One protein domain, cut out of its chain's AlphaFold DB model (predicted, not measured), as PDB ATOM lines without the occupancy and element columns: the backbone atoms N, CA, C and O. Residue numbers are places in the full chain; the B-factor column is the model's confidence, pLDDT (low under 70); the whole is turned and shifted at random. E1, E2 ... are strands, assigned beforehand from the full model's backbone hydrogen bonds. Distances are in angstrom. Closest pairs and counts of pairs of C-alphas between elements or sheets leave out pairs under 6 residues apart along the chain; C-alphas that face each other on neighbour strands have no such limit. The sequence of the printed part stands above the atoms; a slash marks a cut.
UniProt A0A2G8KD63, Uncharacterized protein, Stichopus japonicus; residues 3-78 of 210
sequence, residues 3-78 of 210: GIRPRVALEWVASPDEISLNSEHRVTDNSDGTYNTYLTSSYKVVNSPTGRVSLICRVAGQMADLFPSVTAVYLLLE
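This is residues 3 to 78 of the 210 residues of an uncharacterized protein of Stichopus japonicus (UniProt A0A2G8KD63). A slim, loose rod is made of two antiparallel strand groups placed along each other: the long hairpin E2 and E3, and a three-stranded sheet in which E4 runs between E1 and E5. The hairpin comes nearest to the sheet at E1, while E5 is on the sheet's far side from it. The 76 printed residues hold five named strands, E1 to E5 in chain order, and no named helix: the class is all strand. The whole is loose, with a radius of gyration of the C-alphas of 14.3 A and spans of 46 by 22 by 17 A.

E1, residues 9 to 15, is an edge strand and the antiparallel neighbour of E4, residues 51 to 60, at 159 degrees; N 13 and O 56 are 2.8 A apart, within hydrogen-bond range. E4 and E5, residues 71 to 77, form a hairpin at 154 degrees, with N 55 and O 73 at 2.8 A. E2, residues 19 to 29, and E3, residues 35 to 45, form a hairpin at 165 degrees, with N 24 and O 40 at 2.8 A. The closest C-alphas of E1 and E3, those of Leu 10 and Leu 39, are 6.2 A apart. E2 and E4 are only just apart, at 8.2 A, and E3 and E5 are apart.

E1 begins at C-alpha 9, (16.252, 99.155, 187.819), and is 19.9 A long. E2 measures 31.6 A, E3 32.2 A and E4 26.5 A. E5 is 19.2 A long and ends at C-alpha 77, (25.236, 124.771, 193.356).

The C-alphas farthest apart, of Ser 31 and Thr 50, are 46.6 A apart. The printed part has no cut. No link is long; E4 to E5 is short, the others tight. The model's pLDDT is under 70 at residues 45 to 52, among others.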
ATOM      1  N   GLY A   3       6.348  97.917 196.265       87.50
ATOM      2  CA  GLY A   3       5.199  97.105 195.851       87.50
ATOM      3  C   GLY A   3       5.008  96.978 194.334       87.50
ATOM      4  O   GLY A   3       3.877  96.893 193.868       87.50
ATOM      5  N   ILE A   4       6.087  97.010 193.546       86.19
ATOM      6  CA  ILE A   4       6.016  97.033 192.074       86.19
ATOM      7  C   ILE A   4       6.206  95.648 191.443       86.19
ATOM      8  O   ILE A   4       6.840  94.764 192.022       86.19
ATOM      9  N   ARG A   5       5.691  95.472 190.220       86.00
ATOM     10  CA  ARG A   5       5.917  94.302 189.358       86.00
ATOM     11  C   ARG A   5       5.894  94.747 187.884       86.00
ATOM     12  O   ARG A   5       4.969  95.468 187.522       86.00
ATOM     13  N   PRO A   6       6.835  94.312 187.023       85.25
ATOM     14  CA  PRO A   6       7.965  93.415 187.292       85.25
ATOM     15  C   PRO A   6       9.104  94.104 188.065       85.25
ATOM     16  O   PRO A   6       9.011  95.274 188.423       85.25
ATOM     17  N   ARG A   7      10.180  93.363 188.351       86.19
ATOM     18  CA  ARG A   7      11.415  93.923 188.915       86.19
ATOM     19  C   ARG A   7      12.027  94.919 187.925       86.19
ATOM     20  O   ARG A   7      12.179  94.588 186.752       86.19
ATOM     21  N   VAL A   8      12.411  96.100 188.404       88.56
ATOM     22  CA  VAL A   8      13.009  97.164 187.579       88.56
ATOM     23  C   VAL A   8      14.290  97.712 188.205       88.56
ATOM     24  O   VAL A   8      14.518  97.552 189.409       88.56
ATOM     25  N   ALA A   9      15.107  98.367 187.381       88.94
ATOM     26  CA  ALA A   9      16.252  99.155 187.819       88.94
ATOM     27  C   ALA A   9      15.900 100.646 187.817       88.94
ATOM     28  O   ALA A   9      15.086 101.091 187.008       88.94
ATOM     29  N   LEU A  10      16.516 101.408 188.714       90.81
ATOM     30  CA  LEU A  10      16.418 102.865 188.748       90.81
ATOM     31  C   LEU A  10      17.735 103.491 188.288       90.81
ATOM     32  O   LEU A  10      18.806 102.955 188.577       90.81
ATOM     33  N   GLU A  11      17.653 104.652 187.648       91.12
ATOM     34  CA  GLU A  11      18.804 105.494 187.320       91.12
ATOM     35  C   GLU A  11      18.542 106.959 187.676       91.12
ATOM     36  O   GLU A  11      17.396 107.419 187.687       91.12
ATOM     37  N   TRP A  12      19.625 107.690 187.936       90.56
ATOM     38  CA  TRP A  12      19.608 109.145 187.992       90.56
ATOM     39  C   TRP A  12      20.032 109.715 186.647       90.56
ATOM     40  O   TRP A  12      21.052 109.314 186.094       90.56
ATOM     41  N   VAL A  13      19.285 110.705 186.177       87.75
ATOM     42  CA  VAL A  13      19.666 111.561 185.058       87.75
ATOM     43  C   VAL A  13      19.936 112.949 185.620       87.75
ATOM     44  O   VAL A  13      19.025 113.587 186.155       87.75
ATOM     45  N   ALA A  14      21.193 113.381 185.549       83.62
ATOM     46  CA  ALA A  14      21.598 114.732 185.907       83.62
ATOM     47  C   ALA A  14      21.452 115.664 184.696       83.62
ATOM     48  O   ALA A  14      21.544 115.230 183.552       83.62
ATOM     49  N   SER A  15      21.189 116.943 184.945       77.06
ATOM     50  CA  SER A  15      21.259 117.990 183.928       77.06
ATOM     51  C   SER A  15      21.508 119.339 184.605       77.06
ATOM     52  O   SER A  15      20.690 119.726 185.450       77.06
ATOM     53  N   PRO A  16      22.553 120.092 184.221       69.81
ATOM     54  CA  PRO A  16      23.632 119.712 183.292       69.81
ATOM     55  C   PRO A  16      24.562 118.609 183.855       69.81
ATOM     56  O   PRO A  16      24.518 118.314 185.052       69.81
ATOM     57  N   ASP A  17      25.384 117.991 182.995       69.75
ATOM     58  CA  ASP A  17      26.305 116.874 183.310       69.75
ATOM     59  C   ASP A  17      27.557 117.326 184.092       69.75
ATOM     60  O   ASP A  17      28.697 117.067 183.714       69.75
ATOM     61  N   GLU A  18      27.356 118.034 185.199       69.88
ATOM     62  CA  GLU A  18      28.442 118.707 185.930       69.88
ATOM     63  C   GLU A  18      28.715 118.073 187.308       69.88
ATOM     64  O   GLU A  18      29.610 118.477 188.059       69.88
ATOM     65  N   ILE A  19      27.967 117.018 187.637       75.56
ATOM     66  CA  ILE A  19      28.143 116.221 188.848       75.56
ATOM     67  C   ILE A  19      28.425 114.761 188.500       75.56
ATOM     68  O   ILE A  19      27.848 114.184 187.583       75.56
ATOM     69  N   SER A  20      29.283 114.138 189.297       82.62
ATOM     70  CA  SER A  20      29.475 112.692 189.296       82.62
ATOM     71  C   SER A  20      28.592 112.076 190.368       82.62
ATOM     72  O   SER A  20      28.520 112.573 191.495       82.62
ATOM     73  N   LEU A  21      27.925 110.984 190.011       86.94
ATOM     74  CA  LEU A  21      27.068 110.225 190.907       86.94
ATOM     75  C   LEU A  21      27.676 108.848 191.129       86.94
ATOM     76  O   LEU A  21      27.889 108.096 190.181       86.94
ATOM     77  N   ASN A  22      27.907 108.501 192.389       88.88
ATOM     78  CA  ASN A  22      28.205 107.133 192.779       88.88
ATOM     79  C   ASN A  22      26.951 106.537 193.415       88.88
ATOM     80  O   ASN A  22      26.524 106.981 194.486       88.88
ATOM     81  N   SER A  23      26.346 105.582 192.713       90.00
ATOM     82  CA  SER A  23      25.010 105.073 193.012       90.00
ATOM     83  C   SER A  23      25.050 103.619 193.454       90.00
ATOM     84  O   SER A  23      25.669 102.776 192.810       90.00
ATOM     85  N   GLU A  24      24.316 103.320 194.517       91.81
ATOM     86  CA  GLU A  24      24.068 101.976 195.012       91.81
ATOM     87  C   GLU A  24      22.598 101.617 194.790       91.81
ATOM     88  O   GLU A  24      21.679 102.329 195.211       91.81
ATOM     89  N   HIS A  25      22.377 100.494 194.111       91.06
ATOM     90  CA  HIS A  25      21.048  99.994 193.801       91.06
ATOM     91  C   HIS A  25      20.697  98.810 194.698       91.06
ATOM     92  O   HIS A  25      21.433  97.823 194.762       91.06
ATOM     93  N   ARG A  26      19.528  98.868 195.340       91.50
ATOM     94  CA  ARG A  26      19.046  97.816 196.238       91.50
ATOM     95  C   ARG A  26      17.628  97.400 195.879       91.50
ATOM     96  O   ARG A  26      16.744  98.237 195.733       91.50
ATOM     97  N   VAL A  27      17.405  96.089 195.808       90.50
ATOM     98  CA  VAL A  27      16.082  95.490 195.590       90.50
ATOM     99  C   VAL A  27      15.772  94.533 196.729       90.50
ATOM    100  O   VAL A  27      16.656  93.798 197.168       90.50
ATOM    101  N   THR A  28      14.534  94.543 197.208       92.19
ATOM    102  CA  THR A  28      14.030  93.576 198.188       92.19
ATOM    103  C   THR A  28      12.762  92.914 197.672       92.19
ATOM    104  O   THR A  28      11.872  93.606 197.168       92.19
ATOM    105  N   ASP A  29      12.675  91.601 197.852       93.44
ATOM    106  CA  ASP A  29      11.518  90.798 197.463       93.44
ATOM    107  C   ASP A  29      10.489  90.782 198.598       93.44
ATOM    108  O   ASP A  29      10.833  90.554 199.761       93.44
ATOM    109  N   ASN A  30       9.226  91.024 198.262       92.38
ATOM    110  CA  ASN A  30       8.120  90.972 199.210       92.38
ATOM    111  C   ASN A  30       7.433  89.598 199.151       92.38
ATOM    112  O   ASN A  30       7.431  88.916 198.125       92.38
ATOM    113  N   SER A  31       6.799  89.195 200.255       92.44
ATOM    114  CA  SER A  31       6.095  87.907 200.355       92.44
ATOM    115  C   SER A  31       4.867  87.791 199.443       92.44
ATOM    116  O   SER A  31       4.420  86.683 199.161       92.44
ATOM    117  N   ASP A  32       4.333  88.914 198.960       92.69
ATOM    118  CA  ASP A  32       3.207  88.993 198.023       92.69
ATOM    119  C   ASP A  32       3.628  88.865 196.541       92.69
ATOM    120  O   ASP A  32       2.792  88.968 195.640       92.69
ATOM    121  N   GLY A  33       4.918  88.632 196.272       89.00
ATOM    122  CA  GLY A  33       5.468  88.517 194.919       89.00
ATOM    123  C   GLY A  33       5.727  89.859 194.224       89.00
ATOM    124  O   GLY A  33       5.956  89.881 193.009       89.00
ATOM    125  N   THR A  34       5.681  90.969 194.964       92.69
ATOM    126  CA  THR A  34       6.100  92.300 194.501       92.69
ATOM    127  C   THR A  34       7.532  92.628 194.933       92.69
ATOM    128  O   THR A  34       8.154  91.905 195.712       92.69
ATOM    129  N   TYR A  35       8.072  93.734 194.419       90.31
ATOM    130  CA  TYR A  35       9.435  94.182 194.695       90.31
ATOM    131  C   TYR A  35       9.444  95.605 195.253       90.31
ATOM    132  O   TYR A  35       8.670  96.461 194.815       90.31
ATOM    133  N   ASN A  36      10.382  95.896 196.155       90.31
ATOM    134  CA  ASN A  36      10.772  97.271 196.471       90.31
ATOM    135  C   ASN A  36      12.153  97.541 195.883       90.31
ATOM    136  O   ASN A  36      13.066  96.733 196.037       90.31
ATOM    137  N   THR A  37      12.306  98.680 195.221       89.81
ATOM    138  CA  THR A  37      13.563  99.115 194.613       89.81
ATOM    139  C   THR A  37      13.971 100.484 195.149       89.81
ATOM    140  O   THR A  37      13.137 101.389 195.292       89.81
ATOM    141  N   TYR A  38      15.252 100.622 195.467       89.81
ATOM    142  CA  TYR A  38      15.861 101.796 196.073       89.81
ATOM    143  C   TYR A  38      17.123 102.159 195.298       89.81
ATOM    144  O   TYR A  38      17.920 101.287 194.944       89.81
ATOM    145  N   LEU A  39      17.307 103.456 195.079       90.88
ATOM    146  CA  LEU A  39      18.518 104.021 194.511       90.88
ATOM    147  C   LEU A  39      19.032 105.083 195.470       90.88
ATOM    148  O   LEU A  39      18.361 106.091 195.698       90.88
ATOM    149  N   THR A  40      20.204 104.834 196.036       88.88
ATOM    150  CA  THR A  40      20.887 105.770 196.927       88.88
ATOM    151  C   THR A  40      22.158 106.219 196.243       88.88
ATOM    152  O   THR A  40      22.922 105.382 195.770       88.88
ATOM    153  N   SER A  41      22.406 107.524 196.203       89.00
ATOM    154  CA  SER A  41      23.589 108.052 195.529       89.00
ATOM    155  C   SER A  41      24.292 109.090 196.378       89.00
ATOM    156  O   SER A  41      23.658 109.935 197.009       89.00
ATOM    157  N   SER A  42      25.617 109.031 196.357       87.38
ATOM    158  CA  SER A  42      26.472 110.144 196.756       87.38
ATOM    159  C   SER A  42      26.845 110.936 195.508       87.38
ATOM    160  O   SER A  42      26.972 110.363 194.422       87.38
ATOM    161  N   TYR A  43      26.995 112.250 195.651       83.50
ATOM    162  CA  TYR A  43      27.391 113.117 194.552       83.50
ATOM    163  C   TYR A  43      28.714 113.806 194.869       83.50
ATOM    164  O   TYR A  43      28.986 114.176 196.012       83.50
ATOM    165  N   LYS A  44      29.530 113.994 193.836       77.44
ATOM    166  CA  LYS A  44      30.688 114.882 193.866       77.44
ATOM    167  C   LYS A  44      30.571 115.840 192.693       77.44
ATOM    168  O   LYS A  44      30.412 115.410 191.551       77.44
ATOM    169  N   VAL A  45      30.654 117.126 192.994       69.81
ATOM    170  CA  VAL A  45      30.704 118.195 191.996       69.81
ATOM    171  C   VAL A  45      32.034 118.072 191.244       69.81
ATOM    172  O   VAL A  45      33.085 118.026 191.887       69.81
ATOM    173  N   VAL A  46      31.983 117.892 189.920       63.75
ATOM    174  CA  VAL A  46      33.175 117.614 189.092       63.75
ATOM    175  C   VAL A  46      33.694 118.901 188.463       63.75
ATOM    176  O   VAL A  46      34.883 119.175 188.576       63.75
ATOM    177  N   ASN A  47      32.786 119.705 187.909       54.09
ATOM    178  CA  ASN A  47      33.024 121.069 187.430       54.09
ATOM    179  C   ASN A  47      32.178 122.018 188.275       54.09
ATOM    180  O   ASN A  47      31.177 121.547 188.793       54.09
ATOM    181  N   SER A  48      32.554 123.294 188.437       52.56
ATOM    182  CA  SER A  48      31.798 124.294 189.217       52.56
ATOM    183  C   SER A  48      30.500 124.701 188.501       52.56
ATOM    184  O   SER A  48      30.543 125.589 187.650       52.56
ATOM    185  N   PRO A  49      29.336 124.108 188.831       53.53
ATOM    186  CA  PRO A  49      28.074 124.383 188.172       53.53
ATOM    187  C   PRO A  49      27.599 125.673 188.786       53.53
ATOM    188  O   PRO A  49      27.169 125.686 189.943       53.53
ATOM    189  N   THR A  50      27.683 126.777 188.067       54.84
ATOM    190  CA  THR A  50      26.905 127.924 188.498       54.84
ATOM    191  C   THR A  50      25.451 127.628 188.149       54.84
ATOM    192  O   THR A  50      25.066 127.668 186.982       54.84
ATOM    193  N   GLY A  51      24.618 127.299 189.142       60.78
ATOM    194  CA  GLY A  51      23.173 127.196 188.940       60.78
ATOM    195  C   GLY A  51      22.498 125.953 189.516       60.78
ATOM    196  O   GLY A  51      22.790 125.492 190.616       60.78
ATOM    197  N   ARG A  52      21.465 125.479 188.810       66.12
ATOM    198  CA  ARG A  52      20.544 124.439 189.286       66.12
ATOM    199  C   ARG A  52      20.805 123.144 188.533       66.12
ATOM    200  O   ARG A  52      20.497 123.066 187.347       66.12
ATOM    201  N   VAL A  53      21.266 122.122 189.242       76.88
ATOM    202  CA  VAL A  53      21.337 120.762 188.707       76.88
ATOM    203  C   VAL A  53      20.032 120.048 189.021       76.88
ATOM    204  O   VAL A  53      19.624 119.923 190.178       76.88
ATOM    205  N   SER A  54      19.350 119.597 187.976       80.69
ATOM    206  CA  SER A  54      18.192 118.722 188.091       80.69
ATOM    207  C   SER A  54      18.659 117.276 188.144       80.69
ATOM    208  O   SER A  54      19.389 116.825 187.268       80.69
ATOM    209  N   LEU A  55      18.203 116.549 189.153       86.94
ATOM    210  CA  LEU A  55      18.391 115.119 189.322       86.94
ATOM    211  C   LEU A  55      17.043 114.434 189.157       86.94
ATOM    212  O   LEU A  55      16.165 114.559 190.010       86.94
ATOM    213  N   ILE A  56      16.874 113.710 188.060       88.56
ATOM    214  CA  ILE A  56      15.648 112.971 187.777       88.56
ATOM    215  C   ILE A  56      15.912 111.492 188.038       88.56
ATOM    216  O   ILE A  56      16.711 110.874 187.341       88.56
ATOM    217  N   CYS A  57      15.230 110.922 189.029       89.62
ATOM    218  CA  CYS A  57      15.192 109.477 189.226       89.62
ATOM    219  C   CYS A  57      14.085 108.887 188.358       89.62
ATOM    220  O   CYS A  57      12.924 109.303 188.474       89.62
ATOM    221  N   ARG A  58      14.441 107.920 187.511       89.94
ATOM    222  CA  ARG A  58      13.506 107.207 186.634       89.94
ATOM    223  C   ARG A  58      13.820 105.715 186.557       89.94
ATOM    224  O   ARG A  58      14.910 105.278 186.925       89.94
ATOM    225  N   VAL A  59      12.859 104.938 186.063       90.62
ATOM    226  CA  VAL A  59      13.075 103.524 185.737       90.62
ATOM    227  C   VAL A  59      13.947 103.411 184.486       90.62
ATOM    228  O   VAL A  59      13.690 104.076 183.487       90.62
ATOM    229  N   ALA A  60      14.966 102.557 184.551       87.31
ATOM    230  CA  ALA A  60      15.906 102.306 183.468       87.31
ATOM    231  C   ALA A  60      15.576 101.015 182.698       87.31
ATOM    232  O   ALA A  60      15.007 100.060 183.238       87.31
ATOM    233  N   GLY A  61      16.013 100.958 181.439       82.81
ATOM    234  CA  GLY A  61      15.935  99.764 180.591       82.81
ATOM    235  C   GLY A  61      14.589  99.565 179.888       82.81
ATOM    236  O   GLY A  61      13.779 100.478 179.775       82.81
ATOM    237  N   GLN A  62      14.347  98.342 179.405       79.69
ATOM    238  CA  GLN A  62      13.223  98.004 178.510       79.69
ATOM    239  C   GLN A  62      11.821  98.219 179.109       79.69
ATOM    240  O   GLN A  62      10.834  98.146 178.385       79.69
ATOM    241  N   MET A  63      11.724  98.456 180.418       79.94
ATOM    242  CA  MET A  63      10.459  98.670 181.126       79.94
ATOM    243  C   MET A  63      10.207 100.147 181.462       79.94
ATOM    244  O   MET A  63       9.200 100.444 182.097       79.94
ATOM    245  N   ALA A  64      11.094 101.068 181.064       81.00
ATOM    246  CA  ALA A  64      11.004 102.489 181.408       81.00
ATOM    247  C   ALA A  64       9.656 103.117 181.006       81.00
ATOM    248  O   ALA A  64       9.039 103.813 181.810       81.00
ATOM    249  N   ASP A  65       9.145 102.783 179.819       83.56
ATOM    250  CA  ASP A  65       7.893 103.344 179.289       83.56
ATOM    251  C   ASP A  65       6.649 102.941 180.099       83.56
ATOM    252  O   ASP A  65       5.630 103.632 180.077       83.56
ATOM    253  N   LEU A  66       6.722 101.836 180.846       82.50
ATOM    254  CA  LEU A  66       5.625 101.347 181.687       82.50
ATOM    255  C   LEU A  66       5.572 102.044 183.054       82.50
ATOM    256  O   LEU A  66       4.584 101.909 183.776       82.50
ATOM    257  N   PHE A  67       6.619 102.792 183.413       80.75
ATOM    258  CA  PHE A  67       6.749 103.480 184.694       80.75
ATOM    259  C   PHE A  67       7.120 104.954 184.472       80.75
ATOM    260  O   PHE A  67       8.251 105.357 184.741       80.75
ATOM    261  N   PRO A  68       6.158 105.796 184.038       74.06
ATOM    262  CA  PRO A  68       6.407 107.212 183.752       74.06
ATOM    263  C   PRO A  68       6.668 108.052 185.012       74.06
ATOM    264  O   PRO A  68       6.958 109.243 184.919       74.06
ATOM    265  N   SER A  69       6.523 107.465 186.205       69.44
ATOM    266  CA  SER A  69       6.769 108.149 187.469       69.44
ATOM    267  C   SER A  69       8.237 108.544 187.591       69.44
ATOM    268  O   SER A  69       9.117 107.697 187.733       69.44
ATOM    269  N   VAL A  70       8.474 109.852 187.603       76.38
ATOM    270  CA  VAL A  70       9.787 110.456 187.821       76.38
ATOM    271  C   VAL A  70       9.788 111.233 189.129       76.38
ATOM    272  O   VAL A  70       8.825 111.926 189.455       76.38
ATOM    273  N   THR A  71      10.868 111.119 189.897       80.56
ATOM    274  CA  THR A  71      11.110 112.002 191.047       80.56
ATOM    275  C   THR A  71      12.194 112.991 190.662       80.56
ATOM    276  O   THR A  71      13.293 112.574 190.303       80.56
ATOM    277  N   ALA A  72      11.889 114.285 190.732       80.94
ATOM    278  CA  ALA A  72      12.853 115.346 190.474       80.94
ATOM    279  C   ALA A  72      13.367 115.927 191.797       80.94
ATOM    280  O   ALA A  72      12.586 116.370 192.639       80.94
ATOM    281  N   VAL A  73      14.685 115.937 191.956       80.38
ATOM    282  CA  VAL A  73      15.413 116.617 193.027       80.38
ATOM    283  C   VAL A  73      16.224 117.734 192.387       80.38
ATOM    284  O   VAL A  73      16.743 117.576 191.287       80.38
ATOM    285  N   TYR A  74      16.338 118.874 193.058       74.06
ATOM    286  CA  TYR A  74      17.104 120.004 192.548       74.06
ATOM    287  C   TYR A  74      18.230 120.336 193.515       74.06
ATOM    288  O   TYR A  74      17.975 120.607 194.687       74.06
ATOM    289  N   LEU A  75      19.462 120.311 193.011       70.06
ATOM    290  CA  LEU A  75      20.638 120.799 193.717       70.06
ATOM    291  C   LEU A  75      20.907 122.230 193.260       70.06
ATOM    292  O   LEU A  75      21.014 122.496 192.063       70.06
ATOM    293  N   LEU A  76      21.000 123.149 194.213       64.94
ATOM    294  CA  LEU A  76      21.485 124.502 193.969       64.94
ATOM    295  C   LEU A  76      22.978 124.500 194.277       64.94
ATOM    296  O   LEU A  76      23.374 124.252 195.416       64.94
ATOM    297  N   LEU A  77      23.789 124.696 193.245       65.19
ATOM    298  CA  LEU A  77      25.236 124.771 193.356       65.19
ATOM    299  C   LEU A  77      25.619 126.245 193.242       65.19
ATOM    300  O   LEU A  77      25.371 126.905 192.234       65.19
ATOM    301  N   GLU A  78      26.108 126.778 194.357       66.56
ATOM    302  CA  GLU A  78      26.472 128.184 194.483       66.56
ATOM    303  C   GLU A  78      27.865 128.406 193.893       66.56
ATOM    304  O   GLU A  78      28.819 127.713 194.260       66.56
TER     305      GLU A  78